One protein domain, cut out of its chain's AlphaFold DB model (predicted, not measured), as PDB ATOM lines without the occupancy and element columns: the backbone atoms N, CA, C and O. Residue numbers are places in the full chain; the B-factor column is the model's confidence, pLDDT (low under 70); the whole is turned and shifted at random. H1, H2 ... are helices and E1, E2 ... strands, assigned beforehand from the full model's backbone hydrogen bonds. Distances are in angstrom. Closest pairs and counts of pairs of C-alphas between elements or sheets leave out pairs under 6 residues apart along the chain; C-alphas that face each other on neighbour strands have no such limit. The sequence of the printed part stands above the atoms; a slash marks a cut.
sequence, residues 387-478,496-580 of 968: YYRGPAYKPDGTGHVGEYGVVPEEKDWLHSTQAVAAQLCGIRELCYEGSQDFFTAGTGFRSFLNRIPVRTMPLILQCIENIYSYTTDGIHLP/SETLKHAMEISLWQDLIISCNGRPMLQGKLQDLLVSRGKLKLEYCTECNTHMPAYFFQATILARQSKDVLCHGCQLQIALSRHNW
ATOM      1  N   TYR A 387     154.853 181.373 189.631       84.94
ATOM      2  CA  TYR A 387     153.529 180.881 189.276       84.94
ATOM      3  C   TYR A 387     152.539 181.434 190.297       84.94
ATOM      4  O   TYR A 387     152.668 181.140 191.488       84.94
ATOM      5  N   TYR A 388     151.574 182.232 189.848       80.75
ATOM      6  CA  TYR A 388     150.609 182.880 190.733       80.75
ATOM      7  C   TYR A 388     149.560 181.855 191.165       80.75
ATOM      8  O   TYR A 388     148.838 181.293 190.341       80.75
ATOM      9  N   ARG A 389     149.524 181.546 192.464       71.50
ATOM     10  CA  ARG A 389     148.658 180.495 192.997       71.50
ATOM     11  C   ARG A 389     147.296 181.046 193.404       71.50
ATOM     12  O   ARG A 389     147.209 182.120 193.994       71.50
ATOM     13  N   GLY A 390     146.263 180.260 193.111       61.06
ATOM     14  CA  GLY A 390     144.909 180.474 193.602       61.06
ATOM     15  C   GLY A 390     144.798 180.531 195.126       61.06
ATOM     16  O   GLY A 390     145.635 179.939 195.816       61.06
ATOM     17  N   PRO A 391     143.740 181.158 195.669       54.81
ATOM     18  CA  PRO A 391     143.274 180.844 197.013       54.81
ATOM     19  C   PRO A 391     142.865 179.366 197.102       54.81
ATOM     20  O   PRO A 391     142.576 178.707 196.100       54.81
ATOM     21  N   ALA A 392     142.827 178.841 198.324       49.12
ATOM     22  CA  ALA A 392     142.424 177.464 198.566       49.12
ATOM     23  C   ALA A 392     140.981 177.172 198.135       49.12
ATOM     24  O   ALA A 392     140.097 178.021 198.265       49.12
ATOM     25  N   TYR A 393     140.738 175.927 197.716       53.00
ATOM     26  CA  TYR A 393     139.388 175.370 197.691       53.00
ATOM     27  C   TYR A 393     138.817 175.450 199.109       53.00
ATOM     28  O   TYR A 393     139.349 174.819 200.029       53.00
ATOM     29  N   LYS A 394     137.760 176.241 199.297       50.88
ATOM     30  CA  LYS A 394     137.033 176.238 200.560       50.88
ATOM     31  C   LYS A 394     136.194 174.957 200.678       50.88
ATOM     32  O   LYS A 394     135.582 174.554 199.689       50.88
ATOM     33  N   PRO A 395     136.092 174.348 201.872       42.94
ATOM     34  CA  PRO A 395     135.342 173.106 202.069       42.94
ATOM     35  C   PRO A 395     133.816 173.256 201.922       42.94
ATOM     36  O   PRO A 395     133.131 172.249 201.811       42.94
ATOM     37  N   ASP A 396     133.290 174.484 201.900       50.66
ATOM     38  CA  ASP A 396     131.882 174.811 201.627       50.66
ATOM     39  C   ASP A 396     131.559 174.898 200.116       50.66
ATOM     40  O   ASP A 396     130.422 175.171 199.739       50.66
ATOM     41  N   GLY A 397     132.560 174.736 199.239       44.22
ATOM     42  CA  GLY A 397     132.439 174.940 197.793       44.22
ATOM     43  C   GLY A 397     132.289 176.407 197.353       44.22
ATOM     44  O   GLY A 397     132.215 176.675 196.151       44.22
ATOM     45  N   THR A 398     132.269 177.387 198.268       45.12
ATOM     46  CA  THR A 398     132.006 178.791 197.919       45.12
ATOM     47  C   THR A 398     133.285 179.538 197.531       45.12
ATOM     48  O   THR A 398     134.181 179.801 198.337       45.12
ATOM     49  N   GLY A 399     133.352 179.965 196.269       46.75
ATOM     50  CA  GLY A 399     134.463 180.768 195.759       46.75
ATOM     51  C   GLY A 399     135.670 179.953 195.299       46.75
ATOM     52  O   GLY A 399     136.795 180.255 195.690       46.75
ATOM     53  N   HIS A 400     135.447 178.981 194.408       47.16
ATOM     54  CA  HIS A 400     136.478 178.570 193.451       47.16
ATOM     55  C   HIS A 400     137.028 179.813 192.720       47.16
ATOM     56  O   HIS A 400     136.243 180.585 192.171       47.16
ATOM     57  N   VAL A 401     138.354 179.996 192.678       50.06
ATOM     58  CA  VAL A 401     139.015 181.055 191.870       50.06
ATOM     59  C   VAL A 401     140.188 180.510 191.031       50.06
ATOM     60  O   VAL A 401     141.013 181.263 190.522       50.06
ATOM     61  N   GLY A 402     140.260 179.182 190.886       51.34
ATOM     62  CA  GLY A 402     141.245 178.489 190.053       51.34
ATOM     63  C   GLY A 402     142.698 178.678 190.480       51.34
ATOM     64  O   GLY A 402     142.973 179.138 191.580       51.34
ATOM     65  N   GLU A 403     143.644 178.291 189.621       60.16
ATOM     66  CA  GLU A 403     145.043 178.705 189.765       60.16
ATOM     67  C   GLU A 403     145.346 179.775 188.704       60.16
ATOM     68  O   GLU A 403     145.320 179.479 187.510       60.16
ATOM     69  N   TYR A 404     145.631 181.012 189.132       63.25
ATOM     70  CA  TYR A 404     145.849 182.162 188.237       63.25
ATOM     71  C   TYR A 404     146.991 181.950 187.229       63.25
ATOM     72  O   TYR A 404     146.972 182.456 186.106       63.25
ATOM     73  N   GLY A 405     148.007 181.187 187.632       73.50
ATOM     74  CA  GLY A 405     149.106 180.709 186.808       73.50
ATOM     75  C   GLY A 405     150.109 181.781 186.406       73.50
ATOM     76  O   GLY A 405     151.252 181.759 186.863       73.50
ATOM     77  N   VAL A 406     149.701 182.699 185.532       80.50
ATOM     78  CA  VAL A 406     150.609 183.584 184.789       80.50
ATOM     79  C   VAL A 406     150.602 185.022 185.308       80.50
ATOM     80  O   VAL A 406     151.652 185.656 185.256       80.50
ATOM     81  N   VAL A 407     149.471 185.526 185.816       80.50
ATOM     82  CA  VAL A 407     149.275 186.922 186.264       80.50
ATOM     83  C   VAL A 407     148.317 186.931 187.466       80.50
ATOM     84  O   VAL A 407     147.371 186.152 187.438       80.50
ATOM     85  N   PRO A 408     148.495 187.785 188.495       70.69
ATOM     86  CA  PRO A 408     147.576 187.852 189.644       70.69
ATOM     87  C   PRO A 408     146.253 188.588 189.349       70.69
ATOM     88  O   PRO A 408     145.336 188.568 190.162       70.69
ATOM     89  N   GLU A 409     146.157 189.253 188.196       70.12
ATOM     90  CA  GLU A 409     144.937 189.850 187.648       70.12
ATOM     91  C   GLU A 409     144.927 189.585 186.133       70.12
ATOM     92  O   GLU A 409     145.776 190.124 185.416       70.12
ATOM     93  N   GLU A 410     143.981 188.796 185.620       64.94
ATOM     94  CA  GLU A 410     143.603 188.921 184.206       64.94
ATOM     95  C   GLU A 410     142.715 190.169 184.060       64.94
ATOM     96  O   GLU A 410     141.968 190.515 184.972       64.94
ATOM     97  N   LYS A 411     142.858 190.894 182.948       68.94
ATOM     98  CA  LYS A 411     142.110 192.126 182.647       68.94
ATOM     99  C   LYS A 411     141.645 192.049 181.203       68.94
ATOM    100  O   LYS A 411     142.357 191.475 180.388       68.94
ATOM    101  N   ASP A 412     140.526 192.672 180.858       67.75
ATOM    102  CA  ASP A 412     139.826 192.471 179.569       67.75
ATOM    103  C   ASP A 412     140.703 192.688 178.319       67.75
ATOM    104  O   ASP A 412     140.495 192.079 177.271       67.75
ATOM    105  N   TRP A 413     141.721 193.549 178.427       70.12
ATOM    106  CA  TRP A 413     142.690 193.839 177.366       70.12
ATOM    107  C   TRP A 413     143.797 192.778 177.196       70.12
ATOM    108  O   TRP A 413     144.534 192.817 176.208       70.12
ATOM    109  N   LEU A 414     143.938 191.855 178.149       76.69
ATOM    110  CA  LEU A 414     144.994 190.853 178.249       76.69
ATOM    111  C   LEU A 414     144.412 189.445 178.089       76.69
ATOM    112  O   LEU A 414     144.019 188.808 179.055       76.69
ATOM    113  N   HIS A 415     144.404 188.923 176.866       83.81
ATOM    114  CA  HIS A 415     143.982 187.545 176.608       83.81
ATOM    115  C   HIS A 415     145.124 186.565 176.931       83.81
ATOM    116  O   HIS A 415     146.015 186.363 176.096       83.81
ATOM    117  N   SER A 416     145.123 185.939 178.116       83.94
ATOM    118  CA  SER A 416     146.286 185.184 178.623       83.94
ATOM    119  C   SER A 416     146.798 184.104 177.669       83.94
ATOM    120  O   SER A 416     148.005 184.029 177.443       83.94
ATOM    121  N   THR A 417     145.928 183.320 177.022       89.19
ATOM    122  CA  THR A 417     146.356 182.295 176.046       89.19
ATOM    123  C   THR A 417     147.150 182.889 174.880       89.19
ATOM    124  O   THR A 417     148.188 182.349 174.497       89.19
ATOM    125  N   GLN A 418     146.696 184.020 174.331       93.12
ATOM    126  CA  GLN A 418     147.365 184.705 173.221       93.12
ATOM    127  C   GLN A 418     148.669 185.357 173.681       93.12
ATOM    128  O   GLN A 418     149.670 185.311 172.972       93.12
ATOM    129  N   ALA A 419     148.669 185.942 174.881       93.81
ATOM    130  CA  ALA A 419     149.839 186.573 175.470       93.81
ATOM    131  C   ALA A 419     150.952 185.558 175.782       93.81
ATOM    132  O   ALA A 419     152.118 185.803 175.467       93.81
ATOM    133  N   VAL A 420     150.587 184.396 176.334       94.62
ATOM    134  CA  VAL A 420     151.498 183.269 176.561       94.62
ATOM    135  C   VAL A 420     152.018 182.736 175.227       94.62
ATOM    136  O   VAL A 420     153.228 182.629 175.072       94.62
ATOM    137  N   ALA A 421     151.161 182.473 174.236       96.06
ATOM    138  CA  ALA A 421     151.604 182.002 172.920       96.06
ATOM    139  C   ALA A 421     152.567 182.990 172.227       96.06
ATOM    140  O   ALA A 421     153.622 182.581 171.748       96.06
ATOM    141  N   ALA A 422     152.267 184.294 172.252       96.50
ATOM    142  CA  ALA A 422     153.138 185.336 171.703       96.50
ATOM    143  C   ALA A 422     154.486 185.451 172.445       96.50
ATOM    144  O   ALA A 422     155.514 185.691 171.813       96.50
ATOM    145  N   GLN A 423     154.511 185.246 173.769       96.06
ATOM    146  CA  GLN A 423     155.766 185.096 174.519       96.06
ATOM    147  C   GLN A 423     156.530 183.839 174.085       96.06
ATOM    148  O   GLN A 423     157.736 183.903 173.852       96.06
ATOM    149  N   LEU A 424     155.838 182.705 173.943       96.88
ATOM    150  CA  LEU A 424     156.442 181.416 173.608       96.88
ATOM    151  C   LEU A 424     157.120 181.399 172.232       96.88
ATOM    152  O   LEU A 424     158.145 180.735 172.106       96.88
ATOM    153  N   CYS A 425     156.629 182.162 171.247       95.44
ATOM    154  CA  CYS A 425     157.311 182.345 169.960       95.44
ATOM    155  C   CYS A 425     158.748 182.876 170.148       95.44
ATOM    156  O   CYS A 425     159.707 182.202 169.775       95.44
ATOM    157  N   GLY A 426     158.905 184.035 170.801       93.81
ATOM    158  CA  GLY A 426     160.224 184.638 171.048       93.81
ATOM    159  C   GLY A 426     161.080 183.859 172.056       93.81
ATOM    160  O   GLY A 426     162.305 183.868 171.978       93.81
ATOM    161  N   ILE A 427     160.457 183.127 172.987       96.50
ATOM    162  CA  ILE A 427     161.169 182.208 173.892       96.50
ATOM    163  C   ILE A 427     161.731 181.005 173.116       96.50
ATOM    164  O   ILE A 427     162.841 180.571 173.416       96.50
ATOM    165  N   ARG A 428     161.015 180.466 172.115       95.56
ATOM    166  CA  ARG A 428     161.504 179.328 171.316       95.56
ATOM    167  C   ARG A 428     162.733 179.713 170.496       95.56
ATOM    168  O   ARG A 428     163.732 179.004 170.568       95.56
ATOM    169  N   GLU A 429     162.667 180.853 169.812       93.88
ATOM    170  CA  GLU A 429     163.767 181.471 169.059       93.88
ATOM    171  C   GLU A 429     165.028 181.636 169.931       93.88
ATOM    172  O   GLU A 429     166.070 181.039 169.649       93.88
ATOM    173  N   LEU A 430     164.900 182.314 171.078       95.94
ATOM    174  CA  LEU A 430     165.993 182.518 172.040       95.94
ATOM    175  C   LEU A 430     166.577 181.221 172.622       95.94
ATOM    176  O   LEU A 430     167.764 181.175 172.961       95.94
ATOM    177  N   CYS A 431     165.767 180.169 172.763       96.38
ATOM    178  CA  CYS A 431     166.247 178.863 173.205       96.38
ATOM    179  C   CYS A 431     167.137 178.192 172.151       96.38
ATOM    180  O   CYS A 431     168.159 177.613 172.519       96.38
ATOM    181  N   TYR A 432     166.804 178.294 170.860       94.56
ATOM    182  CA  TYR A 432     167.664 177.772 169.794       94.56
ATOM    183  C   TYR A 432     168.971 178.563 169.671       94.56
ATOM    184  O   TYR A 432     170.035 177.945 169.705       94.56
ATOM    185  N   GLU A 433     168.913 179.901 169.638       94.00
ATOM    186  CA  GLU A 433     170.110 180.765 169.658       94.00
ATOM    187  C   GLU A 433     171.065 180.397 170.808       94.00
ATOM    188  O   GLU A 433     172.283 180.349 170.646       94.00
ATOM    189  N   GLY A 434     170.503 180.127 171.990       94.81
ATOM    190  CA  GLY A 434     171.252 179.854 173.213       94.81
ATOM    191  C   GLY A 434     171.706 178.410 173.416       94.81
ATOM    192  O   GLY A 434     172.402 178.142 174.404       94.81
ATOM    193  N   SER A 435     171.281 177.475 172.557       95.75
ATOM    194  CA  SER A 435     171.327 176.024 172.818       95.75
ATOM    195  C   SER A 435     170.747 175.648 174.196       95.75
ATOM    196  O   SER A 435     171.382 174.951 174.988       95.75
ATOM    197  N   GLN A 436     169.552 176.159 174.507       96.31
ATOM    198  CA  GLN A 436     168.820 175.936 175.761       96.31
ATOM    199  C   GLN A 436     167.592 175.041 175.536       96.31
ATOM    200  O   GLN A 436     166.913 175.143 174.515       96.31
ATOM    201  N   ASP A 437     167.263 174.197 176.519       92.31
ATOM    202  CA  ASP A 437     166.084 173.328 176.476       92.31
ATOM    203  C   ASP A 437     165.069 173.695 177.565       92.31
ATOM    204  O   ASP A 437     165.257 173.426 178.751       92.31
ATOM    205  N   PHE A 438     163.969 174.304 177.125       93.50
ATOM    206  CA  PHE A 438     162.819 174.695 177.944       93.50
ATOM    207  C   PHE A 438     161.555 173.867 177.642       93.50
ATOM    208  O   PHE A 438     160.522 174.052 178.287       93.50
ATOM    209  N   PHE A 439     161.592 172.980 176.644       90.94
ATOM    210  CA  PHE A 439     160.379 172.420 176.036       90.94
ATOM    211  C   PHE A 439     160.289 170.895 176.157       90.94
ATOM    212  O   PHE A 439     159.177 170.352 176.186       90.94
ATOM    213  N   THR A 440     161.421 170.204 176.328       82.69
ATOM    214  CA  THR A 440     161.448 168.769 176.634       82.69
ATOM    215  C   THR A 440     160.733 168.474 177.953       82.69
ATOM    216  O   THR A 440     160.816 169.225 178.932       82.69
ATOM    217  N   ALA A 441     160.030 167.340 178.000       79.75
ATOM    218  CA  ALA A 441     159.396 166.844 179.216       79.75
ATOM    219  C   ALA A 441     160.443 166.591 180.320       79.75
ATOM    220  O   ALA A 441     161.429 165.884 180.110       79.75
ATOM    221  N   GLY A 442     160.227 167.165 181.505       72.50
ATOM    222  CA  GLY A 442     161.225 167.150 182.581       72.50
ATOM    223  C   GLY A 442     162.254 168.285 182.506       72.50
ATOM    224  O   GLY A 442     163.345 168.146 183.047       72.50
ATOM    225  N   THR A 443     161.915 169.404 181.867       81.88
ATOM    226  CA  THR A 443     162.524 170.719 182.133       81.88
ATOM    227  C   THR A 443     161.636 171.510 183.097       81.88
ATOM    228  O   THR A 443     160.415 171.310 183.148       81.88
ATOM    229  N   GLY A 444     162.230 172.420 183.867       80.44
ATOM    230  CA  GLY A 444     161.509 173.301 184.779       80.44
ATOM    231  C   GLY A 444     160.493 174.196 184.067       80.44
ATOM    232  O   GLY A 444     159.427 174.457 184.627       80.44
ATOM    233  N   PHE A 445     160.778 174.602 182.826       92.19
ATOM    234  CA  PHE A 445     159.911 175.488 182.052       92.19
ATOM    235  C   PHE A 445     158.712 174.726 181.479       92.19
ATOM    236  O   PHE A 445     157.571 175.141 181.679       92.19
ATOM    237  N   ARG A 446     158.923 173.535 180.896       88.25
ATOM    238  CA  ARG A 446     157.819 172.654 180.477       88.25
ATOM    239  C   ARG A 446     156.910 172.277 181.647       88.25
ATOM    240  O   ARG A 446     155.700 172.194 181.461       88.25
ATOM    241  N   SER A 447     157.459 172.105 182.853       79.44
ATOM    242  CA  SER A 447     156.655 171.868 184.061       79.44
ATOM    243  C   SER A 447     155.784 173.067 184.458       79.44
ATOM    244  O   SER A 447     154.688 172.854 184.970       79.44
ATOM    245  N   PHE A 448     156.234 174.303 184.216       87.44
ATOM    246  CA  PHE A 448     155.413 175.509 184.381       87.44
ATOM    247  C   PHE A 448     154.309 175.570 183.317       87.44
ATOM    248  O   PHE A 448     153.141 175.707 183.671       87.44
ATOM    249  N   LEU A 449     154.644 175.370 182.035       87.38
ATOM    250  CA  LEU A 449     153.664 175.391 180.937       87.38
ATOM    251  C   LEU A 449     152.553 174.346 181.101       87.38
ATOM    252  O   LEU A 449     151.401 174.630 180.795       87.38
ATOM    253  N   ASN A 450     152.882 173.161 181.623       79.50
ATOM    254  CA  ASN A 450     151.911 172.101 181.912       79.50
ATOM    255  C   ASN A 450     150.917 172.452 183.038       79.50
ATOM    256  O   ASN A 450     149.933 171.737 183.201       79.50
ATOM    257  N   ARG A 451     151.187 173.504 183.822       77.69
ATOM    258  CA  ARG A 451     150.355 173.972 184.941       77.69
ATOM    259  C   ARG A 451     149.601 175.271 184.616       77.69
ATOM    260  O   ARG A 451     148.803 175.737 185.424       77.69
ATOM    261  N   ILE A 452     149.848 175.894 183.463       80.62
ATOM    262  CA  ILE A 452     149.028 177.021 182.995       80.62
ATOM    263  C   ILE A 452     147.636 176.473 182.617       80.62
ATOM    264  O   ILE A 452     147.586 175.435 181.950       80.62
ATOM    265  N   PRO A 453     146.518 177.156 182.944       71.88
ATOM    266  CA  PRO A 453     145.164 176.797 182.495       71.88
ATOM    267  C   PRO A 453     144.938 177.054 180.984       71.88
ATOM    268  O   PRO A 453     143.979 177.689 180.562       71.88
ATOM    269  N   VAL A 454     145.837 176.559 180.127       78.62
ATOM    270  CA  VAL A 454     145.739 176.621 178.662       78.62
ATOM    271  C   VAL A 454     145.659 175.191 178.137       78.62
ATOM    272  O   VAL A 454     146.665 174.538 177.861       78.62
ATOM    273  N   ARG A 455     144.428 174.688 178.002       71.56
ATOM    274  CA  ARG A 455     144.133 173.295 177.618       71.56
ATOM    275  C   ARG A 455     144.807 172.860 176.304       71.56
ATOM    276  O   ARG A 455     145.198 171.705 176.162       71.56
ATOM    277  N   THR A 456     144.989 173.779 175.359       82.75
ATOM    278  CA  THR A 456     145.637 173.545 174.057       82.75
ATOM    279  C   THR A 456     147.159 173.719 174.060       82.75
ATOM    280  O   THR A 456     147.772 173.638 172.995       82.75
ATOM    281  N   MET A 457     147.808 173.904 175.217       89.06
ATOM    282  CA  MET A 457     149.261 174.131 175.325       89.06
ATOM    283  C   MET A 457     150.128 173.137 174.517       89.06
ATOM    284  O   MET A 457     151.065 173.590 173.860       89.06
ATOM    285  N   PRO A 458     149.846 171.813 174.463       86.81
ATOM    286  CA  PRO A 458     150.609 170.897 173.609       86.81
ATOM    287  C   PRO A 458     150.533 171.235 172.112       86.81
ATOM    288  O   PRO A 458     151.552 171.173 171.430       86.81
ATOM    289  N   LEU A 459     149.354 171.637 171.620       85.50
ATOM    290  CA  LEU A 459     149.130 172.023 170.222       85.50
ATOM    291  C   LEU A 459     149.769 173.380 169.913       85.50
ATOM    292  O   LEU A 459     150.401 173.529 168.874       85.50
ATOM    293  N   ILE A 460     149.672 174.344 170.835       93.75
ATOM    294  CA  ILE A 460     150.341 175.651 170.720       93.75
ATOM    295  C   ILE A 460     151.854 175.454 170.566       93.75
ATOM    296  O   ILE A 460     152.448 176.013 169.648       93.75
ATOM    297  N   LEU A 461     152.471 174.611 171.401       93.19
ATOM    298  CA  LEU A 461     153.901 174.302 171.298       93.19
ATOM    299  C   LEU A 461     154.266 173.604 169.984       93.19
ATOM    300  O   LEU A 461     155.267 173.966 169.375       93.19
ATOM    301  N   GLN A 462     153.453 172.653 169.515       89.88
ATOM    302  CA  GLN A 462     153.665 172.004 168.218       89.88
ATOM    303  C   GLN A 462     153.533 172.993 167.045       89.88
ATOM    304  O   GLN A 462     154.304 172.925 166.092       89.88
ATOM    305  N   CYS A 463     152.594 173.938 167.114       93.81
ATOM    306  CA  CYS A 463     152.431 174.967 166.087       93.81
ATOM    307  C   CYS A 463     153.603 175.960 166.084       93.81
ATOM    308  O   CYS A 463     154.090 176.307 165.013       93.81
ATOM    309  N   ILE A 464     154.096 176.370 167.259       95.50
ATOM    310  CA  ILE A 464     155.291 177.223 167.388       95.50
ATOM    311  C   ILE A 464     156.538 176.500 166.855       95.50
ATOM    312  O   ILE A 464     157.330 177.119 166.151       95.50
ATOM    313  N   GLU A 465     156.685 175.197 167.114       92.19
ATOM    314  CA  GLU A 465     157.765 174.376 166.544       92.19
ATOM    315  C   GLU A 465     157.699 174.330 165.012       92.19
ATOM    316  O   GLU A 465     158.684 174.612 164.332       92.19
ATOM    317  N   ASN A 466     156.517 174.028 164.462       90.50
ATOM    318  CA  ASN A 466     156.308 173.959 163.018       90.50
ATOM    319  C   ASN A 466     156.564 175.317 162.337       90.50
ATOM    320  O   ASN A 466     157.106 175.345 161.234       90.50
ATOM    321  N   ILE A 467     156.197 176.435 162.982       92.88
ATOM    322  CA  ILE A 467     156.516 177.792 162.512       92.88
ATOM    323  C   ILE A 467     158.028 178.029 162.551       92.88
ATOM    324  O   ILE A 467     158.585 178.467 161.547       92.88
ATOM    325  N   TYR A 468     158.699 177.710 163.664       91.12
ATOM    326  CA  TYR A 468     160.136 177.937 163.815       91.12
ATOM    327  C   TYR A 468     160.946 177.176 162.754       91.12
ATOM    328  O   TYR A 468     161.641 177.813 161.962       91.12
ATOM    329  N   SER A 469     160.781 175.849 162.656       88.12
ATOM    330  CA  SER A 469     161.486 175.039 161.648       88.12
ATOM    331  C   SER A 469     161.177 175.486 160.221       88.12
ATOM    332  O   SER A 469     162.074 175.543 159.386       88.12
ATOM    333  N   TYR A 470     159.935 175.887 159.929       88.88
ATOM    334  CA  TYR A 470     159.601 176.460 158.624       88.88
ATOM    335  C   TYR A 470     160.380 177.756 158.336       88.88
ATOM    336  O   TYR A 470     160.807 177.983 157.202       88.88
ATOM    337  N   THR A 471     160.568 178.618 159.342       87.50
ATOM    338  CA  THR A 471     161.306 179.882 159.184       87.50
ATOM    339  C   THR A 471     162.825 179.718 159.112       87.50
ATOM    340  O   THR A 471     163.456 180.507 158.411       87.50
ATOM    341  N   THR A 472     163.417 178.718 159.777       85.25
ATOM    342  CA  THR A 472     164.880 178.512 159.791       85.25
ATOM    343  C   THR A 472     165.369 177.522 158.746       85.25
ATOM    344  O   THR A 472     166.336 177.796 158.038       85.25
ATOM    345  N   ASP A 473     164.687 176.386 158.626       78.88
ATOM    346  CA  ASP A 473     165.107 175.244 157.808       78.88
ATOM    347  C   ASP A 473     164.479 175.318 156.397       78.88
ATOM    348  O   ASP A 473     164.823 174.559 155.482       78.88
ATOM    349  N   GLY A 474     163.540 176.256 156.220       73.25
ATOM    350  CA  GLY A 474     162.702 176.396 155.042       73.25
ATOM    351  C   GLY A 474     161.690 175.256 154.924       73.25
ATOM    352  O   GLY A 474     161.329 174.580 155.888       73.25
ATOM    353  N   ILE A 475     161.230 174.999 153.698       65.94
ATOM    354  CA  ILE A 475     160.372 173.842 153.429       65.94
ATOM    355  C   ILE A 475     161.258 172.603 153.288       65.94
ATOM    356  O   ILE A 475     161.667 172.221 152.190       65.94
ATOM    357  N   HIS A 476     161.537 171.959 154.421       55.12
ATOM    358  CA  HIS A 476     162.074 170.603 154.463       55.12
ATOM    359  C   HIS A 476     161.060 169.610 153.868       55.12
ATOM    360  O   HIS A 476     160.224 169.026 154.562       55.12
ATOM    361  N   LEU A 477     161.148 169.401 152.550       52.66
ATOM    362  CA  LEU A 477     160.563 168.236 151.887       52.66
ATOM    363  C   LEU A 477     161.121 166.966 152.565       52.66
ATOM    364  O   LEU A 477     162.344 166.830 152.641       52.66
ATOM    365  N   PRO A 478     160.275 166.043 153.068       48.56
ATOM    366  CA  PRO A 478     160.739 164.978 153.954       48.56
ATOM    367  C   PRO A 478     161.849 164.093 153.358       48.56
ATOM    368  O   PRO A 478     161.725 163.591 152.239       48.56
ATOM    369  N   SER A 496     156.635 176.928 144.316       83.12
ATOM    370  CA  SER A 496     155.905 178.110 143.873       83.12
ATOM    371  C   SER A 496     155.697 179.055 145.062       83.12
ATOM    372  O   SER A 496     155.362 178.612 146.164       83.12
ATOM    373  N   GLU A 497     155.893 180.364 144.868       84.56
ATOM    374  CA  GLU A 497     155.672 181.344 145.947       84.56
ATOM    375  C   GLU A 497     154.243 181.230 146.503       84.56
ATOM    376  O   GLU A 497     154.026 181.362 147.703       84.56
ATOM    377  N   THR A 498     153.291 180.862 145.642       85.62
ATOM    378  CA  THR A 498     151.918 180.467 145.977       85.62
ATOM    379  C   THR A 498     151.857 179.339 147.013       85.62
ATOM    380  O   THR A 498     151.164 179.479 148.022       85.62
ATOM    381  N   LEU A 499     152.577 178.229 146.803       84.06
ATOM    382  CA  LEU A 499     152.629 177.112 147.750       84.06
ATOM    383  C   LEU A 499     153.375 177.501 149.031       84.06
ATOM    384  O   LEU A 499     152.898 177.176 150.120       84.06
ATOM    385  N   LYS A 500     154.482 178.253 148.925       85.12
ATOM    386  CA  LYS A 500     155.188 178.804 150.094       85.12
ATOM    387  C   LYS A 500     154.213 179.590 150.978       85.12
ATOM    388  O   LYS A 500     154.046 179.274 152.154       85.12
ATOM    389  N   HIS A 501     153.498 180.540 150.385       86.12
ATOM    390  CA  HIS A 501     152.560 181.408 151.084       86.12
ATOM    391  C   HIS A 501     151.348 180.657 151.654       86.12
ATOM    392  O   HIS A 501     150.899 180.945 152.762       86.12
ATOM    393  N   ALA A 502     150.839 179.647 150.940       85.81
ATOM    394  CA  ALA A 502     149.773 178.782 151.441       85.81
ATOM    395  C   ALA A 502     150.205 177.973 152.681       85.81
ATOM    396  O   ALA A 502     149.384 177.740 153.574       85.81
ATOM    397  N   MET A 503     151.480 177.576 152.770       87.69
ATOM    398  CA  MET A 503     152.044 176.942 153.966       87.69
ATOM    399  C   MET A 503     152.216 177.940 155.119       87.69
ATOM    400  O   MET A 503     151.763 177.637 156.220       87.69
ATOM    401  N   GLU A 504     152.766 179.138 154.875       89.50
ATOM    402  CA  GLU A 504     152.865 180.208 155.891       89.50
ATOM    403  C   GLU A 504     151.491 180.527 156.501       89.50
ATOM    404  O   GLU A 504     151.331 180.531 157.722       89.50
ATOM    405  N   ILE A 505     150.474 180.727 155.653       89.25
ATOM    406  CA  ILE A 505     149.092 180.956 156.092       89.25
ATOM    407  C   ILE A 505     148.582 179.763 156.911       89.25
ATOM    408  O   ILE A 505     148.012 179.976 157.976       89.25
ATOM    409  N   SER A 506     148.794 178.521 156.461       89.62
ATOM    410  CA  SER A 506     148.305 177.327 157.173       89.62
ATOM    411  C   SER A 506     148.916 177.192 158.574       89.62
ATOM    412  O   SER A 506     148.181 176.966 159.531       89.62
ATOM    413  N   LEU A 507     150.225 177.421 158.718       92.00
ATOM    414  CA  LEU A 507     150.929 177.360 160.003       92.00
ATOM    415  C   LEU A 507     150.392 178.386 161.012       92.00
ATOM    416  O   LEU A 507     150.102 178.046 162.161       92.00
ATOM    417  N   TRP A 508     150.190 179.633 160.578       94.38
ATOM    418  CA  TRP A 508     149.583 180.657 161.430       94.38
ATOM    419  C   TRP A 508     148.092 180.400 161.701       94.38
ATOM    420  O   TRP A 508     147.618 180.719 162.790       94.38
ATOM    421  N   GLN A 509     147.353 179.785 160.768       92.25
ATOM    422  CA  GLN A 509     145.973 179.345 161.006       92.25
ATOM    423  C   GLN A 509     145.895 178.283 162.106       92.25
ATOM    424  O   GLN A 509     145.060 178.407 163.001       92.25
ATOM    425  N   ASP A 510     146.769 177.279 162.071       90.00
ATOM    426  CA  ASP A 510     146.792 176.195 163.058       90.00
ATOM    427  C   ASP A 510     147.204 176.711 164.452       90.00
ATOM    428  O   ASP A 510     146.591 176.331 165.456       90.00
ATOM    429  N   LEU A 511     148.143 177.671 164.531       94.69
ATOM    430  CA  LEU A 511     148.468 178.351 165.791       94.69
ATOM    431  C   LEU A 511     147.285 179.177 166.328       94.69
ATOM    432  O   LEU A 511     146.989 179.093 167.520       94.69
ATOM    433  N   ILE A 512     146.599 179.959 165.485       93.56
ATOM    434  CA  ILE A 512     145.449 180.778 165.911       93.56
ATOM    435  C   ILE A 512     144.298 179.892 166.402       93.56
ATOM    436  O   ILE A 512     143.749 180.163 167.469       93.56
ATOM    437  N   ILE A 513     143.969 178.808 165.692       87.12
ATOM    438  CA  ILE A 513     142.952 177.835 166.127       87.12
ATOM    439  C   ILE A 513     143.353 177.215 167.475       87.12
ATOM    440  O   ILE A 513     142.535 177.162 168.397       87.12
ATOM    441  N   SER A 514     144.624 176.829 167.632       87.75
ATOM    442  CA  SER A 514     145.155 176.300 168.896       87.75
ATOM    443  C   SER A 514     145.044 177.313 170.042       87.75
ATOM    444  O   SER A 514     144.640 176.947 171.143       87.75
ATOM    445  N   CYS A 515     145.332 178.595 169.802       90.25
ATOM    446  CA  CYS A 515     145.190 179.659 170.804       90.25
ATOM    447  C   CYS A 515     143.723 180.000 171.119       90.25
ATOM    448  O   CYS A 515     143.407 180.379 172.246       90.25
ATOM    449  N   ASN A 516     142.823 179.853 170.145       85.88
ATOM    450  CA  ASN A 516     141.391 180.098 170.305       85.88
ATOM    451  C   ASN A 516     140.686 178.990 171.111       85.88
ATOM    452  O   ASN A 516     139.643 179.242 171.712       85.88
ATOM    453  N   GLY A 517     141.238 177.770 171.114       79.69
ATOM    454  CA  GLY A 517     140.743 176.618 171.881       79.69
ATOM    455  C   GLY A 517     139.496 175.930 171.310       79.69
ATOM    456  O   GLY A 517     139.078 174.899 171.831       79.69
ATOM    457  N   ARG A 518     138.910 176.489 170.245       78.38
ATOM    458  CA  ARG A 518     137.662 176.051 169.598       78.38
ATOM    459  C   ARG A 518     137.676 176.380 168.094       78.38
ATOM    460  O   ARG A 518     138.438 177.271 167.693       78.38
ATOM    461  N   PRO A 519     136.869 175.693 167.258       75.62
ATOM    462  CA  PRO A 519     136.831 175.902 165.808       75.62
ATOM    463  C   PRO A 519     136.573 177.357 165.389       75.62
ATOM    464  O   PRO A 519     135.963 178.142 166.116       75.62
ATOM    465  N   MET A 520     137.022 177.720 164.186       80.19
ATOM    466  CA  MET A 520     136.844 179.057 163.612       80.19
ATOM    467  C   MET A 520     136.365 178.971 162.162       80.19
ATOM    468  O   MET A 520     136.901 178.200 161.369       80.19
ATOM    469  N   LEU A 521     135.381 179.801 161.802       82.88
ATOM    470  CA  LEU A 521     134.907 179.929 160.422       82.88
ATOM    471  C   LEU A 521     136.032 180.440 159.509       82.88
ATOM    472  O   LEU A 521     136.743 181.379 159.876       82.88
ATOM    473  N   GLN A 522     136.147 179.872 158.300       82.81
ATOM    474  CA  GLN A 522     137.243 180.197 157.376       82.81
ATOM    475  C   GLN A 522     137.319 181.704 157.069       82.81
ATOM    476  O   GLN A 522     138.423 182.229 157.021       82.81
ATOM    477  N   GLY A 523     136.182 182.399 156.919       84.81
ATOM    478  CA  GLY A 523     136.137 183.855 156.701       84.81
ATOM    479  C   GLY A 523     136.832 184.632 157.823       84.81
ATOM    480  O   GLY A 523     137.897 185.190 157.600       84.81
ATOM    481  N   LYS A 524     136.320 184.532 159.058       86.00
ATOM    482  CA  LYS A 524     136.897 185.196 160.244       86.00
ATOM    483  C   LYS A 524     138.388 184.891 160.440       86.00
ATOM    484  O   LYS A 524     139.146 185.750 160.880       86.00
ATOM    485  N   LEU A 525     138.813 183.665 160.133       85.19
ATOM    486  CA  LEU A 525     140.218 183.264 160.212       85.19
ATOM    487  C   LEU A 525     141.069 183.869 159.077       85.19
ATOM    488  O   LEU A 525     142.224 184.219 159.305       85.19
ATOM    489  N   GLN A 526     140.501 184.027 157.880       85.81
ATOM    490  CA  GLN A 526     141.114 184.744 156.762       85.81
ATOM    491  C   GLN A 526     141.263 186.238 157.090       85.81
ATOM    492  O   GLN A 526     142.344 186.782 156.894       85.81
ATOM    493  N   ASP A 527     140.235 186.875 157.657       85.62
ATOM    494  CA  ASP A 527     140.224 188.307 158.002       85.62
ATOM    495  C   ASP A 527     141.300 188.677 159.044       85.62
ATOM    496  O   ASP A 527     141.908 189.745 158.978       85.62
ATOM    497  N   LEU A 528     141.584 187.764 159.983       86.62
ATOM    498  CA  LEU A 528     142.621 187.910 161.016       86.62
ATOM    499  C   LEU A 528     144.063 187.743 160.500       86.62
ATOM    500  O   LEU A 528     145.010 188.056 161.227       86.62
ATOM    501  N   LEU A 529     144.236 187.214 159.285       87.94
ATOM    502  CA  LEU A 529     145.534 186.804 158.741       87.94
ATOM    503  C   LEU A 529     145.892 187.455 157.412       87.94
ATOM    504  O   LEU A 529     147.073 187.636 157.139       87.94
ATOM    505  N   VAL A 530     144.921 187.749 156.552       85.62
ATOM    506  CA  VAL A 530     145.156 188.004 155.130       85.62
ATOM    507  C   VAL A 530     144.547 189.338 154.726       85.62
ATOM    508  O   VAL A 530     143.336 189.485 154.604       85.62
ATOM    509  N   SER A 531     145.408 190.313 154.433       82.81
ATOM    510  CA  SER A 531     145.001 191.612 153.903       82.81
ATOM    511  C   SER A 531     145.302 191.675 152.409       82.81
ATOM    512  O   SER A 531     146.422 191.403 151.981       82.81
ATOM    513  N   ARG A 532     144.297 192.023 151.593       81.06
ATOM    514  CA  ARG A 532     144.421 192.129 150.121       81.06
ATOM    515  C   ARG A 532     145.020 190.869 149.465       81.06
ATOM    516  O   ARG A 532     145.815 190.962 148.534       81.06
ATOM    517  N   GLY A 533     144.658 189.691 149.974       77.62
ATOM    518  CA  GLY A 533     145.129 188.399 149.461       77.62
ATOM    519  C   GLY A 533     146.538 187.979 149.902       77.62
ATOM    520  O   GLY A 533     146.979 186.914 149.481       77.62
ATOM    521  N   LYS A 534     147.228 188.756 150.752       83.44
ATOM    522  CA  LYS A 534     148.540 188.399 151.320       83.44
ATOM    523  C   LYS A 534     148.496 188.275 152.844       83.44
ATOM    524  O   LYS A 534     147.824 189.068 153.502       83.44
ATOM    525  N   LEU A 535     149.233 187.312 153.401       89.25
ATOM    526  CA  LEU A 535     149.488 187.197 154.843       89.25
ATOM    527  C   LEU A 535     150.007 188.538 155.391       89.25
ATOM    528  O   LEU A 535     151.014 189.063 154.914       89.25
ATOM    529  N   LYS A 536     149.317 189.087 156.391       92.31
ATOM    530  CA  LYS A 536     149.667 190.331 157.073       92.31
ATOM    531  C   LYS A 536     150.233 190.000 158.453       92.31
ATOM    532  O   LYS A 536     149.482 189.725 159.388       92.31
ATOM    533  N   LEU A 537     151.557 190.037 158.569       94.50
ATOM    534  CA  LEU A 537     152.244 189.960 159.855       94.50
ATOM    535  C   LEU A 537     152.570 191.373 160.343       94.50
ATOM    536  O   LEU A 537     153.298 192.117 159.685       94.50
ATOM    537  N   GLU A 538     152.031 191.724 161.501       95.44
ATOM    538  CA  GLU A 538     152.314 192.964 162.212       95.44
ATOM    539  C   GLU A 538     153.632 192.808 162.989       95.44
ATOM    540  O   GLU A 538     153.981 191.715 163.446       95.44
ATOM    541  N   TYR A 539     154.378 193.900 163.137       95.50
ATOM    542  CA  TYR A 539     155.675 193.917 163.814       95.50
ATOM    543  C   TYR A 539     155.529 194.405 165.259       95.50
ATOM    544  O   TYR A 539     154.997 195.490 165.492       95.50
ATOM    545  N   CYS A 540     156.010 193.624 166.228       96.06
ATOM    546  CA  CYS A 540     156.075 194.053 167.623       96.06
ATOM    547  C   CYS A 540     157.369 194.834 167.893       96.06
ATOM    548  O   CYS A 540     158.456 194.289 167.719       96.06
ATOM    549  N   THR A 541     157.271 196.072 168.382       95.94
ATOM    550  CA  THR A 541     158.437 196.965 168.534       95.94
ATOM    551  C   THR A 541     159.321 196.699 169.754       95.94
ATOM    552  O   THR A 541     160.418 197.245 169.828       95.94
ATOM    553  N   GLU A 542     158.875 195.861 170.692       94.38
ATOM    554  CA  GLU A 542     159.637 195.489 171.897       94.38
ATOM    555  C   GLU A 542     160.410 194.171 171.705       94.38
ATOM    556  O   GLU A 542     161.582 194.080 172.067       94.38
ATOM    557  N   CYS A 543     159.784 193.140 171.116       93.00
ATOM    558  CA  CYS A 543     160.420 191.831 170.894       93.00
ATOM    559  C   CYS A 543     160.913 191.595 169.457       93.00
ATOM    560  O   CYS A 543     161.544 190.574 169.204       93.00
ATOM    561  N   ASN A 544     160.643 192.520 168.528       92.81
ATOM    562  CA  ASN A 544     160.981 192.468 167.096       92.81
ATOM    563  C   ASN A 544     160.344 191.309 166.296       92.81
ATOM    564  O   ASN A 544     160.631 191.142 165.112       92.81
ATOM    565  N   THR A 545     159.462 190.519 166.911       91.62
ATOM    566  CA  THR A 545     158.806 189.367 166.277       91.62
ATOM    567  C   THR A 545     157.649 189.809 165.370       91.62
ATOM    568  O   THR A 545     156.816 190.633 165.761       91.62
ATOM    569  N   HIS A 546     157.562 189.209 164.181       93.38
ATOM    570  CA  HIS A 546     156.439 189.352 163.250       93.38
ATOM    571  C   HIS A 546     155.342 188.318 163.551       93.38
ATOM    572  O   HIS A 546     155.619 187.120 163.578       93.38
ATOM    573  N   MET A 547     154.097 188.758 163.758       95.50
ATOM    574  CA  MET A 547     152.960 187.886 164.104       95.50
ATOM    575  C   MET A 547     151.651 188.371 163.455       95.50
ATOM    576  O   MET A 547     151.515 189.559 163.172       95.50
ATOM    577  N   PRO A 548     150.650 187.496 163.247       95.75
ATOM    578  CA  PRO A 548     149.308 187.899 162.832       95.75
ATOM    579  C   PRO A 548     148.672 188.940 163.758       95.75
ATOM    580  O   PRO A 548     148.911 188.926 164.969       95.75
ATOM    581  N   ALA A 549     147.768 189.758 163.213       94.38
ATOM    582  CA  ALA A 549     147.013 190.767 163.965       94.38
ATOM    583  C   ALA A 549     146.269 190.198 165.194       94.38
ATOM    584  O   ALA A 549     146.102 190.900 166.185       94.38
ATOM    585  N   TYR A 550     145.908 188.909 165.171       94.69
ATOM    586  CA  TYR A 550     145.338 188.158 166.300       94.69
ATOM    587  C   TYR A 550     146.167 188.209 167.603       94.69
ATOM    588  O   TYR A 550     145.612 188.017 168.679       94.69
ATOM    589  N   PHE A 551     147.477 188.473 167.537       96.19
ATOM    590  CA  PHE A 551     148.349 188.577 168.718       96.19
ATOM    591  C   PHE A 551     148.541 190.018 169.224       96.19
ATOM    592  O   PHE A 551     149.439 190.273 170.031       96.19
ATOM    593  N   PHE A 552     147.711 190.965 168.778       94.88
ATOM    594  CA  PHE A 552     147.779 192.381 169.138       94.88
ATOM    595  C   PHE A 552     146.383 192.941 169.437       94.88
ATOM    596  O   PHE A 552     145.402 192.610 168.776       94.88
ATOM    597  N   GLN A 553     146.302 193.884 170.378       92.31
ATOM    598  CA  GLN A 553     145.048 194.578 170.663       92.31
ATOM    599  C   GLN A 553     144.703 195.522 169.496       92.31
ATOM    600  O   GLN A 553     145.558 196.289 169.045       92.31
ATOM    601  N   ALA A 554     143.448 195.546 169.039       91.31
ATOM    602  CA  ALA A 554     143.024 196.414 167.929       91.31
ATOM    603  C   ALA A 554     143.307 197.914 168.186       91.31
ATOM    604  O   ALA A 554     143.750 198.639 167.295       91.31
ATOM    605  N   THR A 555     143.154 198.367 169.434       92.81
ATOM    606  CA  THR A 555     143.469 199.737 169.899       92.81
ATOM    607  C   THR A 555     144.974 200.039 169.997       92.81
ATOM    608  O   THR A 555     145.361 201.181 170.268       92.81
ATOM    609  N   ILE A 556     145.832 199.034 169.796       91.38
ATOM    610  CA  ILE A 556     147.292 199.152 169.682       91.38
ATOM    611  C   ILE A 556     147.714 199.100 168.208       91.38
ATOM    612  O   ILE A 556     148.533 199.917 167.797       91.38
ATOM    613  N   LEU A 557     147.091 198.250 167.383       91.81
ATOM    614  CA  LEU A 557     147.286 198.250 165.922       91.81
ATOM    615  C   LEU A 557     146.851 199.568 165.254       91.81
ATOM    616  O   LEU A 557     147.402 199.944 164.225       91.81
ATOM    617  N   ALA A 558     145.904 200.296 165.851       91.94
ATOM    618  CA  ALA A 558     145.475 201.623 165.402       91.94
ATOM    619  C   ALA A 558     146.451 202.776 165.750       91.94
ATOM    620  O   ALA A 558     146.141 203.941 165.488       91.94
ATOM    621  N   ARG A 559     147.601 202.496 166.384       92.50
ATOM    622  CA  ARG A 559     148.593 203.509 166.800       92.50
ATOM    623  C   ARG A 559     149.658 203.740 165.723       92.50
ATOM    624  O   ARG A 559     149.627 203.150 164.648       92.50
ATOM    625  N   GLN A 560     150.621 204.620 166.003       90.75
ATOM    626  CA  GLN A 560     151.812 204.741 165.160       90.75
ATOM    627  C   GLN A 560     152.631 203.448 165.254       90.75
ATOM    628  O   GLN A 560     152.705 202.846 166.322       90.75
ATOM    629  N   SER A 561     153.291 203.049 164.164       89.69
ATOM    630  CA  SER A 561     154.024 201.774 164.067       89.69
ATOM    631  C   SER A 561     155.055 201.547 165.180       89.69
ATOM    632  O   SER A 561     155.281 200.409 165.566       89.69
ATOM    633  N   LYS A 562     155.635 202.620 165.733       93.06
ATOM    634  CA  LYS A 562     156.574 202.592 166.872       93.06
ATOM    635  C   LYS A 562     155.943 202.107 168.198       93.06
ATOM    636  O   LYS A 562     156.657 201.617 169.066       93.06
ATOM    637  N   ASP A 563     154.625 202.260 168.353       93.56
ATOM    638  CA  ASP A 563     153.865 202.009 169.589       93.56
ATOM    639  C   ASP A 563     153.125 200.648 169.557       93.56
ATOM    640  O   ASP A 563     152.257 200.390 170.399       93.56
ATOM    641  N   VAL A 564     153.420 199.794 168.565       95.56
ATOM    642  CA  VAL A 564     152.734 198.515 168.319       95.56
ATOM    643  C   VAL A 564     153.371 197.384 169.131       95.56
ATOM    644  O   VAL A 564     154.483 196.936 168.861       95.56
ATOM    645  N   LEU A 565     152.627 196.886 170.122       96.31
ATOM    646  CA  LEU A 565     153.063 195.855 171.066       96.31
ATOM    647  C   LEU A 565     152.139 194.633 171.014       96.31
ATOM    648  O   LEU A 565     150.924 194.770 171.173       96.31
ATOM    649  N   CYS A 566     152.703 193.434 170.858       96.25
ATOM    650  CA  CYS A 566     151.939 192.185 170.943       96.25
ATOM    651  C   CYS A 566     151.473 191.908 172.381       96.25
ATOM    652  O   CYS A 566     152.079 192.388 173.346       96.25
ATOM    653  N   HIS A 567     150.436 191.084 172.547       94.88
ATOM    654  CA  HIS A 567     149.912 190.702 173.863       94.88
ATOM    655  C   HIS A 567     150.988 190.085 174.774       94.88
ATOM    656  O   HIS A 567     150.976 190.326 175.977       94.88
ATOM    657  N   GLY A 568     151.984 189.384 174.217       95.62
ATOM    658  CA  GLY A 568     153.120 188.864 174.988       95.62
ATOM    659  C   GLY A 568     154.026 189.950 175.585       95.62
ATOM    660  O   GLY A 568     154.484 189.821 176.723       95.62
ATOM    661  N   CYS A 569     154.246 191.058 174.874       95.94
ATOM    662  CA  CYS A 569     155.003 192.199 175.400       95.94
ATOM    663  C   CYS A 569     154.161 193.034 176.375       95.94
ATOM    664  O   CYS A 569     154.668 193.479 177.402       95.94
ATOM    665  N   GLN A 570     152.857 193.179 176.119       94.69
ATOM    666  CA  GLN A 570     151.929 193.812 177.064       94.69
ATOM    667  C   GLN A 570     151.875 193.038 178.401       94.69
ATOM    668  O   GLN A 570     151.936 193.649 179.467       94.69
ATOM    669  N   LEU A 571     151.863 191.701 178.353       93.69
ATOM    670  CA  LEU A 571     151.971 190.807 179.511       93.69
ATOM    671  C   LEU A 571     153.268 191.030 180.303       93.69
ATOM    672  O   LEU A 571     153.232 191.186 181.518       93.69
ATOM    673  N   GLN A 572     154.413 191.106 179.626       94.56
ATOM    674  CA  GLN A 572     155.704 191.416 180.254       94.56
ATOM    675  C   GLN A 572     155.723 192.820 180.894       94.56
ATOM    676  O   GLN A 572     156.315 193.023 181.958       94.56
ATOM    677  N   ILE A 573     155.021 193.786 180.298       93.31
ATOM    678  CA  ILE A 573     154.833 195.131 180.856       93.31
ATOM    679  C   ILE A 573     153.910 195.117 182.087       93.31
ATOM    680  O   ILE A 573     154.171 195.862 183.029       93.31
ATOM    681  N   ALA A 574     152.882 194.264 182.139       91.31
ATOM    682  CA  ALA A 574     152.076 194.059 183.348       91.31
ATOM    683  C   ALA A 574     152.887 193.387 184.464       91.31
ATOM    684  O   ALA A 574     152.964 193.900 185.583       91.31
ATOM    685  N   LEU A 575     153.557 192.279 184.132       91.19
ATOM    686  CA  LEU A 575     154.338 191.476 185.070       91.19
ATOM    687  C   LEU A 575     155.524 192.234 185.676       91.19
ATOM    688  O   LEU A 575     155.877 192.007 186.824       91.19
ATOM    689  N   SER A 576     156.090 193.211 184.967       91.00
ATOM    690  CA  SER A 576     157.137 194.086 185.512       91.00
ATOM    691  C   SER A 576     156.619 195.276 186.342       91.00
ATOM    692  O   SER A 576     157.434 196.010 186.905       91.00
ATOM    693  N   ARG A 577     155.295 195.502 186.429       89.62
ATOM    694  CA  ARG A 577     154.700 196.730 187.005       89.62
ATOM    695  C   ARG A 577     153.633 196.529 188.085       89.62
ATOM    696  O   ARG A 577     153.281 197.523 188.722       89.62
ATOM    697  N   HIS A 578     153.114 195.320 188.300       87.88
ATOM    698  CA  HIS A 578     152.052 195.081 189.287       87.88
ATOM    699  C   HIS A 578     152.514 195.272 190.742       87.88
ATOM    700  O   HIS A 578     153.659 194.996 191.103       87.88
ATOM    701  N   ASN A 579     151.586 195.704 191.601       87.62
ATOM    702  CA  ASN A 579     151.833 195.872 193.036       87.62
ATOM    703  C   ASN A 579     151.559 194.608 193.873       87.62
ATOM    704  O   ASN A 579     151.963 194.610 195.030       87.62
ATOM    705  N   TRP A 580     150.938 193.552 193.314       87.00
ATOM    706  CA  TRP A 580     150.590 192.316 194.045       87.00
ATOM    707  C   TRP A 580     151.712 191.818 194.962       87.00
ATOM    708  O   TRP A 580     152.839 191.642 194.493       87.00
TER     709      TRP A 580
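What this domain is: This is residues 387 to 478 and 496 to 580 of the 968 residues of an uncharacterized protein of Xylaria hypoxylon (UniProt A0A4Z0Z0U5). Look for a helical core in which H3 and H4 lie side by side, H1 slants over H3 and meets the end of H4, and H7 packs on H1 nearly at right angles. Residues 387 to 415, with no named element, loop away from this core, and E1 and E2 make a small antiparallel hairpin, of which E2 is near H1 while E1 is apart from it. The printed part has 177 residues, mostly helix but with under half in named elements, in the order H1 H2 H3 H4 H5 E1 E2 H6 H7. It is compact, with a radius of gyration of the C-alphas of 17.5 A, and elongated, spanning 62 by 39 by 32 A.

How they stand to each other: Start at the hub, H1, residues 416 to 433. Its residues 421 to 429 alone touch H3, residues 457 to 472, at a steep tilt of 43 degrees; the closest C-alphas, Cys 425 and Ile 464, are 6.1 A apart. H4, residues 497 to 516, touches H3 at a shallow tilt of 22 degrees, opposite ways, closest at C-alphas 463 and 511, 5.2 A. Residues 418 to 423 of H1 alone touch H7, residues 567 to 575, about perpendicular at 84 degrees, closest at C-alphas 419 and 568, 4.0 A. In the hairpin of E1, residues 537 to 539, and E2, residues 546 to 548, find N 538 and O 547 within hydrogen-bond range at 2.8 A. H2, residues 444 to 449, H5, residues 522 to 527, and H6, residues 554 to 557, touch no helix. Every O i to N i+4 pair is within hydrogen-bond range in H2, H3, H4, H5 and H7, and 13 of 14 in H1; H6 is too short for one.

Where its parts are: Find C-alpha 416 at (146.286, 185.184, 178.623); from there H1 runs 25.8 A. H3 measures 22.5 A, H4 28.3 A, and H7 ends at C-alpha 575, (154.338, 191.476, 185.070).

The domain as a whole: Residues 479 to 495 are not printed, leaving 17.2 A between C-alphas 478 and 496. Of the links printed whole, none is long. Model pLDDT is under 70 at residues 390 to 404, 410 to 412 and 475 to 478.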